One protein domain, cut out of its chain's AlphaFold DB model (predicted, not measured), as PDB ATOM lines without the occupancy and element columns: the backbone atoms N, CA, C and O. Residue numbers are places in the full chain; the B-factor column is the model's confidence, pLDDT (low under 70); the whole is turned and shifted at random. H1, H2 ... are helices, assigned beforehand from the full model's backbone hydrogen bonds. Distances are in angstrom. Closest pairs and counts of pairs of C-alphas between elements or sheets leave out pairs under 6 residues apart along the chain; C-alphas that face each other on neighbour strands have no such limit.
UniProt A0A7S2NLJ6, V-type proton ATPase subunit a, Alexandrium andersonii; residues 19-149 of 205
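Overview. This is residues 19 to 149 of the 205 residues of the protein "V-type proton ATPase subunit a" of Alexandrium andersonii (UniProt A0A7S2NLJ6). Three long helices, H1, H2 and H4, lie side by side in a row with H2 in the middle, each running opposite to the next. Short H3 packs on one end of H2, while H5 continues beyond H4 and its residues 139 to 149 stick out as an arm. The printed part has 131 residues with five named helices, H1 to H5 in chain order, and no named strand: all helix. It is a loose rod of 68 by 29 by 20 A, with a radius of gyration of the C-alphas of 19.1 A.

Arrangement. H1, residues 19 to 49, touches the hub H2, residues 53 to 83, closest at the C-alphas of Ala 47 and Phe 56, 5.8 A apart. This helical hairpin has a shallow tilt of 21 degrees, opposite ways. H2 has a kink of 29 degrees near residue 73, and its residues 74 to 78 alone touch H3, residues 92 to 100, closest at the C-alphas of Met 77 and Ile 92, 7.2 A. H2 and H3 are also a hairpin, at a steep tilt of 41 degrees. H4, residues 113 to 132, touches H2 at a shallow tilt of 22 degrees, opposite ways; their closest C-alphas, of Pro 62 and Ala 127, are 5.1 A apart. H5, residues 134 to 149, meets H4 only through their link. H1 is apart from H3, H4 and H5. Each O i to N i+4 pair is within hydrogen-bond range in H1, H3 and H5, against 24 of 27 in H2 and 14 of 16 in H4.

Along the chain. H1 begins at C-alpha 19 (-52.721, 53.471, 17.870) and is 45.6 A long. H2 measures 40.4 A, H3 12.4 A and H4 29.3 A. H5, 22.2 A, ends at C-alpha 149 (-50.520, -5.343, -9.875).

Size, cuts and confidence. The farthest C-alphas, of Asp 87 and Lys 149, are 68.6 A apart. The printed part has no cut; the H3 to H4 link is long. The pLDDT is under 70 in 34 residues, among them 84 to 90, 101 to 112 and 137 to 149.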
ATOM      1  N   PHE A  19     -54.078  53.914  18.180       79.19
ATOM      2  CA  PHE A  19     -52.721  53.471  17.870       79.19
ATOM      3  C   PHE A  19     -52.489  52.020  18.308       79.19
ATOM      4  O   PHE A  19     -52.072  51.196  17.490       79.19
ATOM      5  N   LEU A  20     -52.832  51.668  19.553       82.38
ATOM      6  CA  LEU A  20     -52.657  50.313  20.081       82.38
ATOM      7  C   LEU A  20     -53.527  49.276  19.375       82.38
ATOM      8  O   LEU A  20     -53.069  48.155  19.155       82.38
ATOM      9  N   ASN A  21     -54.752  49.632  18.988       84.19
ATOM     10  CA  ASN A  21     -55.624  48.746  18.218       84.19
ATOM     11  C   ASN A  21     -54.997  48.408  16.854       84.19
ATOM     12  O   ASN A  21     -54.814  47.237  16.510       84.19
ATOM     13  N   SER A  22     -54.549  49.437  16.132       82.31
ATOM     14  CA  SER A  22     -53.884  49.277  14.837       82.31
ATOM     15  C   SER A  22     -52.551  48.528  14.950       82.31
ATOM     16  O   SER A  22     -52.202  47.748  14.061       82.31
ATOM     17  N   LEU A  23     -51.801  48.752  16.035       83.06
ATOM     18  CA  LEU A  23     -50.556  48.048  16.333       83.06
ATOM     19  C   LEU A  23     -50.816  46.558  16.587       83.06
ATOM     20  O   LEU A  23     -50.150  45.716  15.988       83.06
ATOM     21  N   LYS A  24     -51.818  46.226  17.410       84.44
ATOM     22  CA  LYS A  24     -52.212  44.837  17.701       84.44
ATOM     23  C   LYS A  24     -52.641  44.090  16.450       84.44
ATOM     24  O   LYS A  24     -52.235  42.947  16.271       84.44
ATOM     25  N   MET A  25     -53.418  44.732  15.581       86.31
ATOM     26  CA  MET A  25     -53.856  44.113  14.332       86.31
ATOM     27  C   MET A  25     -52.657  43.741  13.451       86.31
ATOM     28  O   MET A  25     -52.560  42.608  12.989       86.31
ATOM     29  N   LYS A  26     -51.705  44.662  13.272       86.12
ATOM     30  CA  LYS A  26     -50.504  44.417  12.459       86.12
ATOM     31  C   LYS A  26     -49.594  43.363  13.089       86.12
ATOM     32  O   LYS A  26     -49.156  42.457  12.392       86.12
ATOM     33  N   LEU A  27     -49.366  43.429  14.402       85.62
ATOM     34  CA  LEU A  27     -48.574  42.423  15.116       85.62
ATOM     35  C   LEU A  27     -49.210  41.032  15.048       85.62
ATOM     36  O   LEU A  27     -48.504  40.054  14.828       85.62
ATOM     37  N   SER A  28     -50.536  40.932  15.179       89.44
ATOM     38  CA  SER A  28     -51.246  39.656  15.054       89.44
ATOM     39  C   SER A  28     -51.072  39.038  13.671       89.44
ATOM     40  O   SER A  28     -50.975  37.818  13.570       89.44
ATOM     41  N   VAL A  29     -51.035  39.854  12.614       87.50
ATOM     42  CA  VAL A  29     -50.759  39.364  11.259       87.50
ATOM     43  C   VAL A  29     -49.333  38.819  11.181       87.50
ATOM     44  O   VAL A  29     -49.186  37.671  10.779       87.50
ATOM     45  N   LEU A  30     -48.315  39.545  11.666       87.94
ATOM     46  CA  LEU A  30     -46.920  39.066  11.665       87.94
ATOM     47  C   LEU A  30     -46.766  37.723  12.400       87.94
ATOM     48  O   LEU A  30     -46.177  36.783  11.867       87.94
ATOM     49  N   PHE A  31     -47.336  37.595  13.601       90.06
ATOM     50  CA  PHE A  31     -47.326  36.320  14.329       90.06
ATOM     51  C   PHE A  31     -48.106  35.223  13.593       90.06
ATOM     52  O   PHE A  31     -47.683  34.066  13.585       90.06
ATOM     53  N   GLY A  32     -49.208  35.589  12.931       91.19
ATOM     54  CA  GLY A  32     -49.994  34.710  12.070       91.19
ATOM     55  C   GLY A  32     -49.197  34.152  10.887       91.19
ATOM     56  O   GLY A  32     -49.306  32.967  10.581       91.19
ATOM     57  N   VAL A  33     -48.352  34.968  10.259       89.19
ATOM     58  CA  VAL A  33     -47.465  34.521   9.178       89.19
ATOM     59  C   VAL A  33     -46.381  33.599   9.722       89.19
ATOM     60  O   VAL A  33     -46.177  32.516   9.177       89.19
ATOM     61  N   LEU A  34     -45.736  33.969  10.834       89.94
ATOM     62  CA  LEU A  34     -44.694  33.149  11.457       89.94
ATOM     63  C   LEU A  34     -45.194  31.735  11.792       89.94
ATOM     64  O   LEU A  34     -44.533  30.759  11.437       89.94
ATOM     65  N   GLN A  35     -46.379  31.597  12.401       93.06
ATOM     66  CA  GLN A  35     -46.948  30.270  12.688       93.06
ATOM     67  C   GLN A  35     -47.282  29.481  11.410       93.06
ATOM     68  O   GLN A  35     -47.114  28.261  11.381       93.06
ATOM     69  N   MET A  36     -47.726  30.152  10.339       90.38
ATOM     70  CA  MET A  36     -48.015  29.499   9.060       90.38
ATOM     71  C   MET A  36     -46.732  28.985   8.401       90.38
ATOM     72  O   MET A  36     -46.715  27.846   7.933       90.38
ATOM     73  N   VAL A  37     -45.645  29.766   8.434       89.62
ATOM     74  CA  VAL A  37     -44.321  29.336   7.951       89.62
ATOM     75  C   VAL A  37     -43.854  28.105   8.720       89.62
ATOM     76  O   VAL A  37     -43.462  27.117   8.105       89.62
ATOM     77  N   VAL A  38     -43.960  28.112  10.052       91.81
ATOM     78  CA  VAL A  38     -43.598  26.950  10.881       91.81
ATOM     79  C   VAL A  38     -44.419  25.713  10.502       91.81
ATOM     80  O   VAL A  38     -43.856  24.632  10.345       91.81
ATOM     81  N   GLY A  39     -45.727  25.857  10.271       90.69
ATOM     82  CA  GLY A  39     -46.581  24.753   9.816       90.69
ATOM     83  C   GLY A  39     -46.149  24.158   8.469       90.69
ATOM     84  O   GLY A  39     -46.160  22.936   8.294       90.69
ATOM     85  N   VAL A  40     -45.717  24.998   7.524       87.75
ATOM     86  CA  VAL A  40     -45.188  24.549   6.224       87.75
ATOM     87  C   VAL A  40     -43.818  23.884   6.377       87.75
ATOM     88  O   VAL A  40     -43.581  22.850   5.755       87.75
ATOM     89  N   LEU A  41     -42.942  24.403   7.242       87.69
ATOM     90  CA  LEU A  41     -41.646  23.783   7.544       87.69
ATOM     91  C   LEU A  41     -41.805  22.391   8.173       87.69
ATOM     92  O   LEU A  41     -41.064  21.473   7.826       87.69
ATOM     93  N   LEU A  42     -42.800  22.193   9.042       88.81
ATOM     94  CA  LEU A  42     -43.115  20.869   9.592       88.81
ATOM     95  C   LEU A  42     -43.600  19.902   8.504       88.81
ATOM     96  O   LEU A  42     -43.147  18.758   8.455       88.81
ATOM     97  N   ARG A  43     -44.465  20.360   7.586       84.19
ATOM     98  CA  ARG A  43     -44.867  19.566   6.409       84.19
ATOM     99  C   ARG A  43     -43.677  19.216   5.517       84.19
ATOM    100  O   ARG A  43     -43.596  18.086   5.044       84.19
ATOM    101  N   TRP A  44     -42.750  20.151   5.322       84.50
ATOM    102  CA  TRP A  44     -41.507  19.905   4.594       84.50
ATOM    103  C   TRP A  44     -40.679  18.821   5.290       84.50
ATOM    104  O   TRP A  44     -40.316  17.828   4.660       84.50
ATOM    105  N   SER A  45     -40.445  18.945   6.596       86.06
ATOM    106  CA  SER A  45     -39.701  17.940   7.362       86.06
ATOM    107  C   SER A  45     -40.343  16.551   7.279       86.06
ATOM    108  O   SER A  45     -39.629  15.555   7.168       86.06
ATOM    109  N   ASN A  46     -41.678  16.473   7.273       86.25
ATOM    110  CA  ASN A  46     -42.404  15.214   7.120       86.25
ATOM    111  C   ASN A  46     -42.225  14.600   5.717       86.25
ATOM    112  O   ASN A  46     -41.924  13.418   5.583       86.25
ATOM    113  N   ALA A  47     -42.331  15.411   4.660       81.12
ATOM    114  CA  ALA A  47     -42.125  14.954   3.282       81.12
ATOM    115  C   ALA A  47     -40.677  14.506   3.011       81.12
ATOM    116  O   ALA A  47     -40.444  13.584   2.226       81.12
ATOM    117  N   LEU A  48     -39.702  15.133   3.680       83.31
ATOM    118  CA  LEU A  48     -38.296  14.740   3.610       83.31
ATOM    119  C   LEU A  48     -38.059  13.363   4.248       83.31
ATOM    120  O   LEU A  48     -37.279  12.573   3.717       83.31
ATOM    121  N   HIS A  49     -38.752  13.064   5.352       83.12
ATOM    122  CA  HIS A  49     -38.659  11.774   6.038       83.12
ATOM    123  C   HIS A  49     -39.231  10.630   5.188       83.12
ATOM    124  O   HIS A  49     -38.563   9.618   4.983       83.12
ATOM    125  N   GLU A  50     -40.413  10.839   4.605       80.12
ATOM    126  CA  GLU A  50     -41.121   9.850   3.779       80.12
ATOM    127  C   GLU A  50     -40.523   9.671   2.367       80.12
ATOM    128  O   GLU A  50     -40.971   8.820   1.600       80.12
ATOM    129  N   LYS A  51     -39.509  10.472   1.988       75.81
ATOM    130  CA  LYS A  51     -38.836  10.465   0.666       75.81
ATOM    131  C   LYS A  51     -39.784  10.563  -0.542       75.81
ATOM    132  O   LYS A  51     -39.377  10.304  -1.678       75.81
ATOM    133  N   ASN A  52     -41.026  10.994  -0.334       73.31
ATOM    134  CA  ASN A  52     -42.007  11.206  -1.392       73.31
ATOM    135  C   ASN A  52     -41.764  12.569  -2.051       73.31
ATOM    136  O   ASN A  52     -42.452  13.558  -1.809       73.31
ATOM    137  N   VAL A  53     -40.748  12.604  -2.920       71.94
ATOM    138  CA  VAL A  53     -40.327  13.801  -3.671       71.94
ATOM    139  C   VAL A  53     -41.433  14.387  -4.554       71.94
ATOM    140  O   VAL A  53     -41.413  15.579  -4.849       71.94
ATOM    141  N   VAL A  54     -42.405  13.563  -4.957       74.19
ATOM    142  CA  VAL A  54     -43.558  13.994  -5.759       74.19
ATOM    143  C   VAL A  54     -44.462  14.899  -4.929       74.19
ATOM    144  O   VAL A  54     -44.709  16.025  -5.339       74.19
ATOM    145  N   ASP A  55     -44.867  14.467  -3.735       72.06
ATOM    146  CA  ASP A  55     -45.708  15.277  -2.845       72.06
ATOM    147  C   ASP A  55     -44.949  16.513  -2.337       72.06
ATOM    148  O   ASP A  55     -45.515  17.599  -2.208       72.06
ATOM    149  N   PHE A  56     -43.630  16.398  -2.154       78.00
ATOM    150  CA  PHE A  56     -42.773  17.534  -1.827       78.00
ATOM    151  C   PHE A  56     -42.807  18.631  -2.908       78.00
ATOM    152  O   PHE A  56     -43.143  19.777  -2.618       78.00
ATOM    153  N   ILE A  57     -42.501  18.308  -4.167       80.19
ATOM    154  CA  ILE A  57     -42.445  19.327  -5.230       80.19
ATOM    155  C   ILE A  57     -43.851  19.800  -5.616       80.19
ATOM    156  O   ILE A  57     -44.054  20.983  -5.883       80.19
ATOM    157  N   CYS A  58     -44.830  18.899  -5.633       76.38
ATOM    158  CA  CYS A  58     -46.170  19.211  -6.105       76.38
ATOM    159  C   CYS A  58     -47.088  19.862  -5.065       76.38
ATOM    160  O   CYS A  58     -48.000  20.582  -5.463       76.38
ATOM    161  N   GLU A  59     -46.891  19.631  -3.765       79.06
ATOM    162  CA  GLU A  59     -47.721  20.246  -2.718       79.06
ATOM    163  C   GLU A  59     -46.952  21.278  -1.888       79.06
ATOM    164  O   GLU A  59     -47.494  22.346  -1.605       79.06
ATOM    165  N   CYS A  60     -45.690  21.021  -1.524       81.94
ATOM    166  CA  CYS A  60     -44.932  21.934  -0.658       81.94
ATOM    167  C   CYS A  60     -44.476  23.195  -1.405       81.94
ATOM    168  O   CYS A  60     -44.666  24.302  -0.904       81.94
ATOM    169  N   LEU A  61     -43.935  23.050  -2.621       84.94
ATOM    170  CA  LEU A  61     -43.425  24.179  -3.407       84.94
ATOM    171  C   LEU A  61     -44.507  25.223  -3.761       84.94
ATOM    172  O   LEU A  61     -44.303  26.395  -3.442       84.94
ATOM    173  N   PRO A  62     -45.662  24.867  -4.367       84.88
ATOM    174  CA  PRO A  62     -46.693  25.861  -4.670       84.88
ATOM    175  C   PRO A  62     -47.307  26.464  -3.404       84.88
ATOM    176  O   PRO A  62     -47.618  27.654  -3.397       84.88
ATOM    177  N   MET A  63     -47.431  25.687  -2.319       85.94
ATOM    178  CA  MET A  63     -47.934  26.185  -1.038       85.94
ATOM    179  C   MET A  63     -46.978  27.212  -0.418       85.94
ATOM    180  O   MET A  63     -47.436  28.256   0.038       85.94
ATOM    181  N   LEU A  64     -45.663  26.966  -0.462       87.12
ATOM    182  CA  LEU A  64     -44.645  27.910   0.004       87.12
ATOM    183  C   LEU A  64     -44.608  29.171  -0.865       87.12
ATOM    184  O   LEU A  64     -44.638  30.274  -0.333       87.12
ATOM    185  N   VAL A  65     -44.596  29.028  -2.195       87.94
ATOM    186  CA  VAL A  65     -44.548  30.171  -3.125       87.94
ATOM    187  C   VAL A  65     -45.777  31.060  -2.965       87.94
ATOM    188  O   VAL A  65     -45.632  32.274  -2.838       87.94
ATOM    189  N   PHE A  66     -46.979  30.483  -2.913       85.19
ATOM    190  CA  PHE A  66     -48.212  31.247  -2.722       85.19
ATOM    191  C   PHE A  66     -48.223  31.991  -1.379       85.19
ATOM    192  O   PHE A  66     -48.550  33.178  -1.322       85.19
ATOM    193  N   MET A  67     -47.812  31.305  -0.311       85.44
ATOM    194  CA  MET A  67     -47.736  31.847   1.046       85.44
ATOM    195  C   MET A  67     -46.699  32.981   1.129       85.44
ATOM    196  O   MET A  67     -47.021  34.069   1.604       85.44
ATOM    197  N   CYS A  68     -45.505  32.808   0.556       85.50
ATOM    198  CA  CYS A  68     -44.498  33.865   0.459       85.50
ATOM    199  C   CYS A  68     -44.948  35.045  -0.417       85.50
ATOM    200  O   CYS A  68     -44.613  36.181  -0.100       85.50
ATOM    201  N   CYS A  69     -45.718  34.820  -1.485       84.19
ATOM    202  CA  CYS A  69     -46.191  35.912  -2.339       84.19
ATOM    203  C   CYS A  69     -47.249  36.779  -1.647       84.19
ATOM    204  O   CYS A  69     -47.127  38.002  -1.648       84.19
ATOM    205  N   PHE A  70     -48.263  36.162  -1.031       81.00
ATOM    206  CA  PHE A  70     -49.337  36.893  -0.351       81.00
ATOM    207  C   PHE A  70     -48.869  37.542   0.954       81.00
ATOM    208  O   PHE A  70     -49.087  38.735   1.172       81.00
ATOM    209  N   PHE A  71     -48.216  36.771   1.824       84.12
ATOM    210  CA  PHE A  71     -47.795  37.275   3.129       84.12
ATOM    211  C   PHE A  71     -46.494  38.076   3.051       84.12
ATOM    212  O   PHE A  71     -46.372  39.092   3.723       84.12
ATOM    213  N   GLY A  72     -45.565  37.718   2.162       82.38
ATOM    214  CA  GLY A  72     -44.319  38.468   1.997       82.38
ATOM    215  C   GLY A  72     -44.541  39.898   1.501       82.38
ATOM    216  O   GLY A  72     -43.889  40.814   1.997       82.38
ATOM    217  N   TRP A  73     -45.498  40.129   0.594       81.19
ATOM    218  CA  TRP A  73     -45.880  41.489   0.185       81.19
ATOM    219  C   TRP A  73     -46.452  42.303   1.353       81.19
ATOM    220  O   TRP A  73     -46.075  43.458   1.570       81.19
ATOM    221  N   MET A  74     -47.323  41.670   2.138       79.94
ATOM    222  CA  MET A  74     -47.946  42.259   3.322       79.94
ATOM    223  C   MET A  74     -46.939  42.655   4.393       79.94
ATOM    224  O   MET A  74     -46.958  43.790   4.876       79.94
ATOM    225  N   ASP A  75     -46.043  41.737   4.742       82.44
ATOM    226  CA  ASP A  75     -45.035  41.961   5.769       82.44
ATOM    227  C   ASP A  75     -44.028  43.022   5.318       82.44
ATOM    228  O   ASP A  75     -43.694  43.915   6.098       82.44
ATOM    229  N   CYS A  76     -43.621  43.012   4.041       80.69
ATOM    230  CA  CYS A  76     -42.763  44.056   3.476       80.69
ATOM    231  C   CYS A  76     -43.394  45.449   3.606       80.69
ATOM    232  O   CYS A  76     -42.708  46.386   4.006       80.69
ATOM    233  N   MET A  77     -44.696  45.602   3.334       77.38
ATOM    234  CA  MET A  77     -45.391  46.883   3.521       77.38
ATOM    235  C   MET A  77     -45.450  47.326   4.986       77.38
ATOM    236  O   MET A  77     -45.279  48.512   5.276       77.38
ATOM    237  N   ILE A  78     -45.708  46.402   5.918       80.88
ATOM    238  CA  ILE A  78     -45.769  46.719   7.353       80.88
ATOM    239  C   ILE A  78     -44.393  47.165   7.855       80.88
ATOM    240  O   ILE A  78     -44.303  48.208   8.506       80.88
ATOM    241  N   LEU A  79     -43.336  46.423   7.509       79.75
ATOM    242  CA  LEU A  79     -41.956  46.755   7.863       79.75
ATOM    243  C   LEU A  79     -41.517  48.075   7.222       79.75
ATOM    244  O   LEU A  79     -40.961  48.933   7.901       79.75
ATOM    245  N   TYR A  80     -41.836  48.295   5.947       76.56
ATOM    246  CA  TYR A  80     -41.493  49.537   5.255       76.56
ATOM    247  C   TYR A  80     -42.184  50.755   5.876       76.56
ATOM    248  O   TYR A  80     -41.541  51.776   6.109       76.56
ATOM    249  N   LYS A  81     -43.468  50.631   6.233       74.62
ATOM    250  CA  LYS A  81     -44.233  51.679   6.928       74.62
ATOM    251  C   LYS A  81     -43.722  51.954   8.348       74.62
ATOM    252  O   LYS A  81     -43.994  53.020   8.887       74.62
ATOM    253  N   TRP A  82     -43.022  51.001   8.969       74.06
ATOM    254  CA  TRP A  82     -42.359  51.189  10.266       74.06
ATOM    255  C   TRP A  82     -40.994  51.869  10.144       74.06
ATOM    256  O   TRP A  82     -40.583  52.558  11.073       74.06
ATOM    257  N   VAL A  83     -40.299  51.687   9.019       72.06
ATOM    258  CA  VAL A  83     -38.964  52.257   8.781       72.06
ATOM    259  C   VAL A  83     -39.040  53.655   8.155       72.06
ATOM    260  O   VAL A  83     -38.235  54.511   8.505       72.06
ATOM    261  N   ASN A  84     -40.020  53.915   7.281       68.75
ATOM    262  CA  ASN A  84     -40.197  55.194   6.591       68.75
ATOM    263  C   ASN A  84     -41.553  55.832   6.948       68.75
ATOM    264  O   ASN A  84     -42.593  55.367   6.463       68.75
ATOM    265  N   PRO A  85     -41.584  56.901   7.766       63.50
ATOM    266  CA  PRO A  85     -42.798  57.678   7.979       63.50
ATOM    267  C   PRO A  85     -43.086  58.513   6.721       63.50
ATOM    268  O   PRO A  85     -42.490  59.562   6.513       63.50
ATOM    269  N   ILE A  86     -43.968  58.018   5.852       63.00
ATOM    270  CA  ILE A  86     -44.449  58.732   4.657       63.00
ATOM    271  C   ILE A  86     -45.773  59.432   4.993       63.00
ATOM    272  O   ILE A  86     -46.654  58.815   5.595       63.00
ATOM    273  N   ASP A  87     -45.930  60.687   4.560       53.59
ATOM    274  CA  ASP A  87     -47.083  61.555   4.865       53.59
ATOM    275  C   ASP A  87     -48.431  61.074   4.290       53.59
ATOM    276  O   ASP A  87     -49.485  61.405   4.826       53.59
ATOM    277  N   ASN A  88     -48.430  60.248   3.236       58.03
ATOM    278  CA  ASN A  88     -49.639  59.664   2.639       58.03
ATOM    279  C   ASN A  88     -49.529  58.140   2.541       58.03
ATOM    280  O   ASN A  88     -49.258  57.602   1.465       58.03
ATOM    281  N   PRO A  89     -49.696  57.407   3.651       58.62
ATOM    282  CA  PRO A  89     -49.444  55.985   3.627       58.62
ATOM    283  C   PRO A  89     -50.705  55.235   3.163       58.62
ATOM    284  O   PRO A  89     -51.716  55.262   3.874       58.62
ATOM    285  N   PRO A  90     -50.667  54.509   2.031       64.44
ATOM    286  CA  PRO A  90     -51.809  53.726   1.580       64.44
ATOM    287  C   PRO A  90     -52.206  52.677   2.629       64.44
ATOM    288  O   PRO A  90     -51.416  52.251   3.494       64.44
ATOM    289  N   SER A  91     -53.488  52.317   2.624       73.38
ATOM    290  CA  SER A  91     -54.017  51.317   3.541       73.38
ATOM    291  C   SER A  91     -53.585  49.928   3.078       73.38
ATOM    292  O   SER A  91     -53.814  49.527   1.942       73.38
ATOM    293  N   ILE A  92     -52.993  49.174   4.007       73.50
ATOM    294  CA  ILE A  92     -52.477  47.813   3.781       73.50
ATOM    295  C   ILE A  92     -53.559  46.911   3.153       73.50
ATOM    296  O   ILE A  92     -53.273  46.104   2.276       73.50
ATOM    297  N   ILE A  93     -54.820  47.093   3.560       74.62
ATOM    298  CA  ILE A  93     -55.970  46.332   3.052       74.62
ATOM    299  C   ILE A  93     -56.321  46.721   1.608       74.62
ATOM    300  O   ILE A  93     -56.591  45.837   0.802       74.62
ATOM    301  N   ASN A  94     -56.299  48.010   1.248       72.88
ATOM    302  CA  ASN A  94     -56.630  48.407  -0.123       72.88
ATOM    303  C   ASN A  94     -55.546  47.950  -1.095       72.88
ATOM    304  O   ASN A  94     -55.877  47.393  -2.134       72.88
ATOM    305  N   SER A  95     -54.270  48.087  -0.730       72.75
ATOM    306  CA  SER A  95     -53.170  47.600  -1.566       72.75
ATOM    307  C   SER A  95     -53.184  46.075  -1.732       72.75
ATOM    308  O   SER A  95     -52.841  45.574  -2.802       72.75
ATOM    309  N   LEU A  96     -53.640  45.320  -0.722       73.50
ATOM    310  CA  LEU A  96     -53.905  43.884  -0.868       73.50
ATOM    311  C   LEU A  96     -54.981  43.581  -1.903       73.50
ATOM    312  O   LEU A  96     -54.807  42.694  -2.739       73.50
ATOM    313  N   ILE A  97     -56.107  44.288  -1.815       74.50
ATOM    314  CA  ILE A  97     -57.246  44.085  -2.711       74.50
ATOM    315  C   ILE A  97     -56.847  44.464  -4.139       74.50
ATOM    316  O   ILE A  97     -57.115  43.703  -5.064       74.50
ATOM    317  N   CYS A  98     -56.145  45.584  -4.321       70.69
ATOM    318  CA  CYS A  98     -55.661  46.028  -5.626       70.69
ATOM    319  C   CYS A  98     -54.687  45.022  -6.250       70.69
ATOM    320  O   CYS A  98     -54.834  44.695  -7.426       70.69
ATOM    321  N   MET A  99     -53.763  44.456  -5.466       69.31
ATOM    322  CA  MET A  99     -52.866  43.403  -5.945       69.31
ATOM    323  C   MET A  99     -53.631  42.129  -6.331       69.31
ATOM    324  O   MET A  99     -53.372  41.557  -7.387       69.31
ATOM    325  N   ALA A 100     -54.594  41.699  -5.510       70.81
ATOM    326  CA  ALA A 100     -55.409  40.514  -5.782       70.81
ATOM    327  C   ALA A 100     -56.323  40.689  -7.009       70.81
ATOM    328  O   ALA A 100     -56.581  39.727  -7.728       70.81
ATOM    329  N   MET A 101     -56.789  41.914  -7.264       68.62
ATOM    330  CA  MET A 101     -57.579  42.275  -8.445       68.62
ATOM    331  C   MET A 101     -56.715  42.620  -9.670       68.62
ATOM    332  O   MET A 101     -57.267  42.912 -10.730       68.62
ATOM    333  N   GLY A 102     -55.382  42.586  -9.551       63.62
ATOM    334  CA  GLY A 102     -54.453  42.869 -10.647       63.62
ATOM    335  C   GLY A 102     -54.467  44.323 -11.130       63.62
ATOM    336  O   GLY A 102     -54.131  44.583 -12.283       63.62
ATOM    337  N   GLN A 103     -54.877  45.266 -10.279       68.44
ATOM    338  CA  GLN A 103     -54.917  46.694 -10.596       68.44
ATOM    339  C   GLN A 103     -53.636  47.395 -10.128       68.44
ATOM    340  O   GLN A 103     -53.090  47.070  -9.074       68.44
ATOM    341  N   GLU A 104     -53.166  48.376 -10.900       60.44
ATOM    342  CA  GLU A 104     -52.010  49.192 -10.522       60.44
ATOM    343  C   GLU A 104     -52.375  50.156  -9.383       60.44
ATOM    344  O   GLU A 104     -53.403  50.838  -9.420       60.44
ATOM    345  N   ASP A 105     -51.541  50.174  -8.344       59.25
ATOM    346  CA  ASP A 105     -51.780  50.954  -7.132       59.25
ATOM    347  C   ASP A 105     -51.554  52.453  -7.409       59.25
ATOM    348  O   ASP A 105     -50.537  52.844  -7.984       59.25
ATOM    349  N   LYS A 106     -52.500  53.313  -7.005       52.41
ATOM    350  CA  LYS A 106     -52.485  54.762  -7.315       52.41
ATOM    351  C   LYS A 106     -51.414  55.555  -6.550       52.41
ATOM    352  O   LYS A 106     -51.183  56.715  -6.881       52.41
ATOM    353  N   PHE A 107     -50.775  54.949  -5.548       56.41
ATOM    354  CA  PHE A 107     -49.702  55.548  -4.751       56.41
ATOM    355  C   PHE A 107     -48.538  54.551  -4.604       56.41
ATOM    356  O   PHE A 107     -48.614  53.659  -3.755       56.41
ATOM    357  N   PRO A 108     -47.468  54.663  -5.412       61.34
ATOM    358  CA  PRO A 108     -46.305  53.795  -5.269       61.34
ATOM    359  C   PRO A 108     -45.623  54.044  -3.914       61.34
ATOM    360  O   PRO A 108     -45.267  55.171  -3.582       61.34
ATOM    361  N   LEU A 109     -45.448  52.982  -3.116       62.31
ATOM    362  CA  LEU A 109     -44.760  53.037  -1.812       62.31
ATOM    363  C   LEU A 109     -43.273  53.406  -1.970       62.31
ATOM    364  O   LEU A 109     -42.675  54.037  -1.098       62.31
ATOM    365  N   TRP A 110     -42.693  52.959  -3.087       65.19
ATOM    366  CA  TRP A 110     -41.378  53.313  -3.620       65.19
ATOM    367  C   TRP A 110     -41.400  53.046  -5.134       65.19
ATOM    368  O   TRP A 110     -42.235  52.264  -5.595       65.19
ATOM    369  N   ASP A 111     -40.487  53.627  -5.914       65.88
ATOM    370  CA  ASP A 111     -40.481  53.496  -7.387       65.88
ATOM    371  C   ASP A 111     -40.362  52.042  -7.903       65.88
ATOM    372  O   ASP A 111     -40.662  51.762  -9.064       65.88
ATOM    373  N   GLY A 112     -39.989  51.084  -7.042       68.12
ATOM    374  CA  GLY A 112     -39.963  49.650  -7.352       68.12
ATOM    375  C   GLY A 112     -41.145  48.828  -6.818       68.12
ATOM    376  O   GLY A 112     -41.170  47.608  -7.004       68.12
ATOM    377  N   SER A 113     -42.131  49.434  -6.135       70.75
ATOM    378  CA  SER A 113     -43.225  48.682  -5.486       70.75
ATOM    379  C   SER A 113     -44.069  47.964  -6.527       70.75
ATOM    380  O   SER A 113     -44.422  46.800  -6.362       70.75
ATOM    381  N   VAL A 114     -44.337  48.653  -7.634       71.44
ATOM    382  CA  VAL A 114     -45.131  48.138  -8.750       71.44
ATOM    383  C   VAL A 114     -44.439  46.935  -9.392       71.44
ATOM    384  O   VAL A 114     -45.087  45.927  -9.659       71.44
ATOM    385  N   GLN A 115     -43.114  46.981  -9.556       78.25
ATOM    386  CA  GLN A 115     -42.343  45.882 -10.149       78.25
ATOM    387  C   GLN A 115     -42.332  44.643  -9.251       78.25
ATOM    388  O   GLN A 115     -42.504  43.523  -9.742       78.25
ATOM    389  N   LEU A 116     -42.169  44.825  -7.936       78.25
ATOM    390  CA  LEU A 116     -42.241  43.722  -6.982       78.25
ATOM    391  C   LEU A 116     -43.655  43.120  -6.956       78.25
ATOM    392  O   LEU A 116     -43.790  41.905  -7.085       78.25
ATOM    393  N   ALA A 117     -44.705  43.946  -6.912       78.25
ATOM    394  CA  ALA A 117     -46.090  43.474  -6.945       78.25
ATOM    395  C   ALA A 117     -46.419  42.690  -8.229       78.25
ATOM    396  O   ALA A 117     -46.974  41.592  -8.167       78.25
ATOM    397  N   GLN A 118     -46.017  43.207  -9.393       78.75
ATOM    398  CA  GLN A 118     -46.187  42.538 -10.687       78.75
ATOM    399  C   GLN A 118     -45.391  41.227 -10.776       78.75
ATOM    400  O   GLN A 118     -45.851  40.256 -11.378       78.75
ATOM    401  N   THR A 119     -44.203  41.175 -10.174       84.62
ATOM    402  CA  THR A 119     -43.379  39.958 -10.124       84.62
ATOM    403  C   THR A 119     -44.029  38.885  -9.251       84.62
ATOM    404  O   THR A 119     -44.117  37.730  -9.662       84.62
ATOM    405  N   LEU A 120     -44.566  39.267  -8.091       83.50
ATOM    406  CA  LEU A 120     -45.315  38.370  -7.209       83.50
ATOM    407  C   LEU A 120     -46.608  37.859  -7.868       83.50
ATOM    408  O   LEU A 120     -46.901  36.669  -7.793       83.50
ATOM    409  N   MET A 121     -47.329  38.712  -8.601       81.31
ATOM    410  CA  MET A 121     -48.494  38.310  -9.405       81.31
ATOM    411  C   MET A 121     -48.160  37.210 -10.419       81.31
ATOM    412  O   MET A 121     -48.912  36.243 -10.548       81.31
ATOM    413  N   LYS A 122     -47.015  37.311 -11.109       85.06
ATOM    414  CA  LYS A 122     -46.563  36.259 -12.034       85.06
ATOM    415  C   LYS A 122     -46.374  34.936 -11.295       85.06
ATOM    416  O   LYS A 122     -46.897  33.919 -11.742       85.06
ATOM    417  N   TYR A 123     -45.693  34.948 -10.149       87.44
ATOM    418  CA  TYR A 123     -45.504  33.743  -9.337       87.44
ATOM    419  C   TYR A 123     -46.827  33.143  -8.845       87.44
ATOM    420  O   TYR A 123     -46.981  31.924  -8.901       87.44
ATOM    421  N   THR A 124     -47.812  33.960  -8.458       84.12
ATOM    422  CA  THR A 124     -49.154  33.476  -8.083       84.12
ATOM    423  C   THR A 124     -49.867  32.809  -9.262       84.12
ATOM    424  O   THR A 124     -50.410  31.716  -9.102       84.12
ATOM    425  N   VAL A 125     -49.821  33.399 -10.461       86.19
ATOM    426  CA  VAL A 125     -50.427  32.806 -11.668       86.19
ATOM    427  C   VAL A 125     -49.748  31.491 -12.056       86.19
ATOM    428  O   VAL A 125     -50.438  30.571 -12.481       86.19
ATOM    429  N   PHE A 126     -48.430  31.359 -11.871       86.62
ATOM    430  CA  PHE A 126     -47.709  30.098 -12.093       86.62
ATOM    431  C   PHE A 126     -47.932  29.056 -10.984       86.62
ATOM    432  O   PHE A 126     -47.919  27.858 -11.268       86.62
ATOM    433  N   ALA A 127     -48.177  29.469  -9.739       84.25
ATOM    434  CA  ALA A 127     -48.436  28.551  -8.628       84.25
ATOM    435  C   ALA A 127     -49.780  27.809  -8.773       84.25
ATOM    436  O   ALA A 127     -49.871  26.627  -8.435       84.25
ATOM    437  N   VAL A 128     -50.807  28.468  -9.326       83.38
ATOM    438  CA  VAL A 128     -52.147  27.888  -9.551       83.38
ATOM    439  C   VAL A 128     -52.128  26.614 -10.419       83.38
ATOM    440  O   VAL A 128     -52.645  25.591  -9.964       83.38
ATOM    441  N   PRO A 129     -51.540  26.595 -11.633       82.75
ATOM    442  CA  PRO A 129     -51.484  25.384 -12.446       82.75
ATOM    443  C   PRO A 129     -50.615  24.302 -11.799       82.75
ATOM    444  O   PRO A 129     -50.984  23.130 -11.850       82.75
ATOM    445  N   ILE A 130     -49.517  24.671 -11.127       83.06
ATOM    446  CA  ILE A 130     -48.651  23.708 -10.426       83.06
ATOM    447  C   ILE A 130     -49.419  22.977  -9.314       83.06
ATOM    448  O   ILE A 130     -49.185  21.791  -9.111       83.06
ATOM    449  N   MET A 131     -50.371  23.634  -8.645       78.00
ATOM    450  CA  MET A 131     -51.221  23.018  -7.618       78.00
ATOM    451  C   MET A 131     -52.355  22.145  -8.195       78.00
ATOM    452  O   MET A 131     -52.835  21.232  -7.520       78.00
ATOM    453  N   LEU A 132     -52.810  22.410  -9.425       76.81
ATOM    454  CA  LEU A 132     -54.009  21.783 -10.001       76.81
ATOM    455  C   LEU A 132     -53.742  20.396 -10.617       76.81
ATOM    456  O   LEU A 132     -54.549  19.480 -10.463       76.81
ATOM    457  N   PHE A 133     -52.611  20.221 -11.302       74.44
ATOM    458  CA  PHE A 133     -52.251  18.968 -11.985       74.44
ATOM    459  C   PHE A 133     -51.784  17.782 -11.112       74.44
ATOM    460  O   PHE A 133     -51.981  16.644 -11.540       74.44
ATOM    461  N   PRO A 134     -51.202  17.957  -9.912       70.69
ATOM    462  CA  PRO A 134     -50.642  16.846  -9.148       70.69
ATOM    463  C   PRO A 134     -51.668  15.810  -8.709       70.69
ATOM    464  O   PRO A 134     -51.485  14.617  -8.934       70.69
ATOM    465  N   LYS A 135     -52.783  16.250  -8.119       67.31
ATOM    466  CA  LYS A 135     -53.806  15.354  -7.559       67.31
ATOM    467  C   LYS A 135     -54.449  14.421  -8.594       67.31
ATOM    468  O   LYS A 135     -54.493  13.218  -8.329       67.31
ATOM    469  N   PRO A 136     -54.910  14.894  -9.770       74.25
ATOM    470  CA  PRO A 136     -55.432  13.984 -10.790       74.25
ATOM    471  C   PRO A 136     -54.344  13.048 -11.338       74.25
ATOM    472  O   PRO A 136     -54.626  11.881 -11.611       74.25
ATOM    473  N   PHE A 137     -53.094  13.512 -11.441       67.94
ATOM    474  CA  PHE A 137     -51.991  12.709 -11.972       67.94
ATOM    475  C   PHE A 137     -51.554  11.588 -11.013       67.94
ATOM    476  O   PHE A 137     -51.339  10.450 -11.438       67.94
ATOM    477  N   ILE A 138     -51.501  11.876  -9.709       68.25
ATOM    478  CA  ILE A 138     -51.153  10.907  -8.661       68.25
ATOM    479  C   ILE A 138     -52.218   9.802  -8.578       68.25
ATOM    480  O   ILE A 138     -51.870   8.618  -8.539       68.25
ATOM    481  N   LEU A 139     -53.509  10.157  -8.636       66.81
ATOM    482  CA  LEU A 139     -54.611   9.187  -8.589       66.81
ATOM    483  C   LEU A 139     -54.619   8.261  -9.818       66.81
ATOM    484  O   LEU A 139     -54.764   7.045  -9.680       66.81
ATOM    485  N   LEU A 140     -54.408   8.816 -11.017       65.62
ATOM    486  CA  LEU A 140     -54.330   8.048 -12.265       65.62
ATOM    487  C   LEU A 140     -53.160   7.059 -12.257       65.62
ATOM    488  O   LEU A 140     -53.313   5.905 -12.665       65.62
ATOM    489  N   TRP A 141     -51.998   7.479 -11.759       67.81
ATOM    490  CA  TRP A 141     -50.818   6.620 -11.716       67.81
ATOM    491  C   TRP A 141     -50.935   5.503 -10.674       67.81
ATOM    492  O   TRP A 141     -50.537   4.363 -10.935       67.81
ATOM    493  N   GLN A 142     -51.543   5.790  -9.520       69.81
ATOM    494  CA  GLN A 142     -51.830   4.778  -8.504       69.81
ATOM    495  C   GLN A 142     -52.914   3.796  -8.954       69.81
ATOM    496  O   GLN A 142     -52.749   2.595  -8.740       69.81
ATOM    497  N   HIS A 143     -53.974   4.266  -9.621       68.31
ATOM    498  CA  HIS A 143     -54.996   3.390 -10.194       68.31
ATOM    499  C   HIS A 143     -54.379   2.455 -11.241       68.31
ATOM    500  O   HIS A 143     -54.537   1.246 -11.143       68.31
ATOM    501  N   ASN A 144     -53.543   2.969 -12.150       67.75
ATOM    502  CA  ASN A 144     -52.913   2.148 -13.186       67.75
ATOM    503  C   ASN A 144     -51.849   1.172 -12.626       67.75
ATOM    504  O   ASN A 144     -51.673   0.071 -13.145       67.75
ATOM    505  N   ARG A 145     -51.160   1.513 -11.525       67.12
ATOM    506  CA  ARG A 145     -50.261   0.581 -10.808       67.12
ATOM    507  C   ARG A 145     -51.012  -0.478 -10.003       67.12
ATOM    508  O   ARG A 145     -50.567  -1.624  -9.994       67.12
ATOM    509  N   LYS A 146     -52.130  -0.130  -9.357       66.12
ATOM    510  CA  LYS A 146     -53.007  -1.094  -8.674       66.12
ATOM    511  C   LYS A 146     -53.665  -2.033  -9.685       66.12
ATOM    512  O   LYS A 146     -53.631  -3.234  -9.467       66.12
ATOM    513  N   SER A 147     -54.127  -1.532 -10.833       62.53
ATOM    514  CA  SER A 147     -54.661  -2.352 -11.928       62.53
ATOM    515  C   SER A 147     -53.597  -3.238 -12.584       62.53
ATOM    516  O   SER A 147     -53.891  -4.388 -12.875       62.53
ATOM    517  N   LYS A 148     -52.347  -2.777 -12.766       61.28
ATOM    518  CA  LYS A 148     -51.243  -3.632 -13.260       61.28
ATOM    519  C   LYS A 148     -50.794  -4.684 -12.242       61.28
ATOM    520  O   LYS A 148     -50.498  -5.806 -12.638       61.28
ATOM    521  N   LYS A 149     -50.770  -4.358 -10.943       60.03
ATOM    522  CA  LYS A 149     -50.520  -5.343  -9.875       60.03
ATOM    523  C   LYS A 149     -51.670  -6.348  -9.751       60.03
ATOM    524  O   LYS A 149     -51.397  -7.534  -9.654       60.03
TER     525      LYS A 149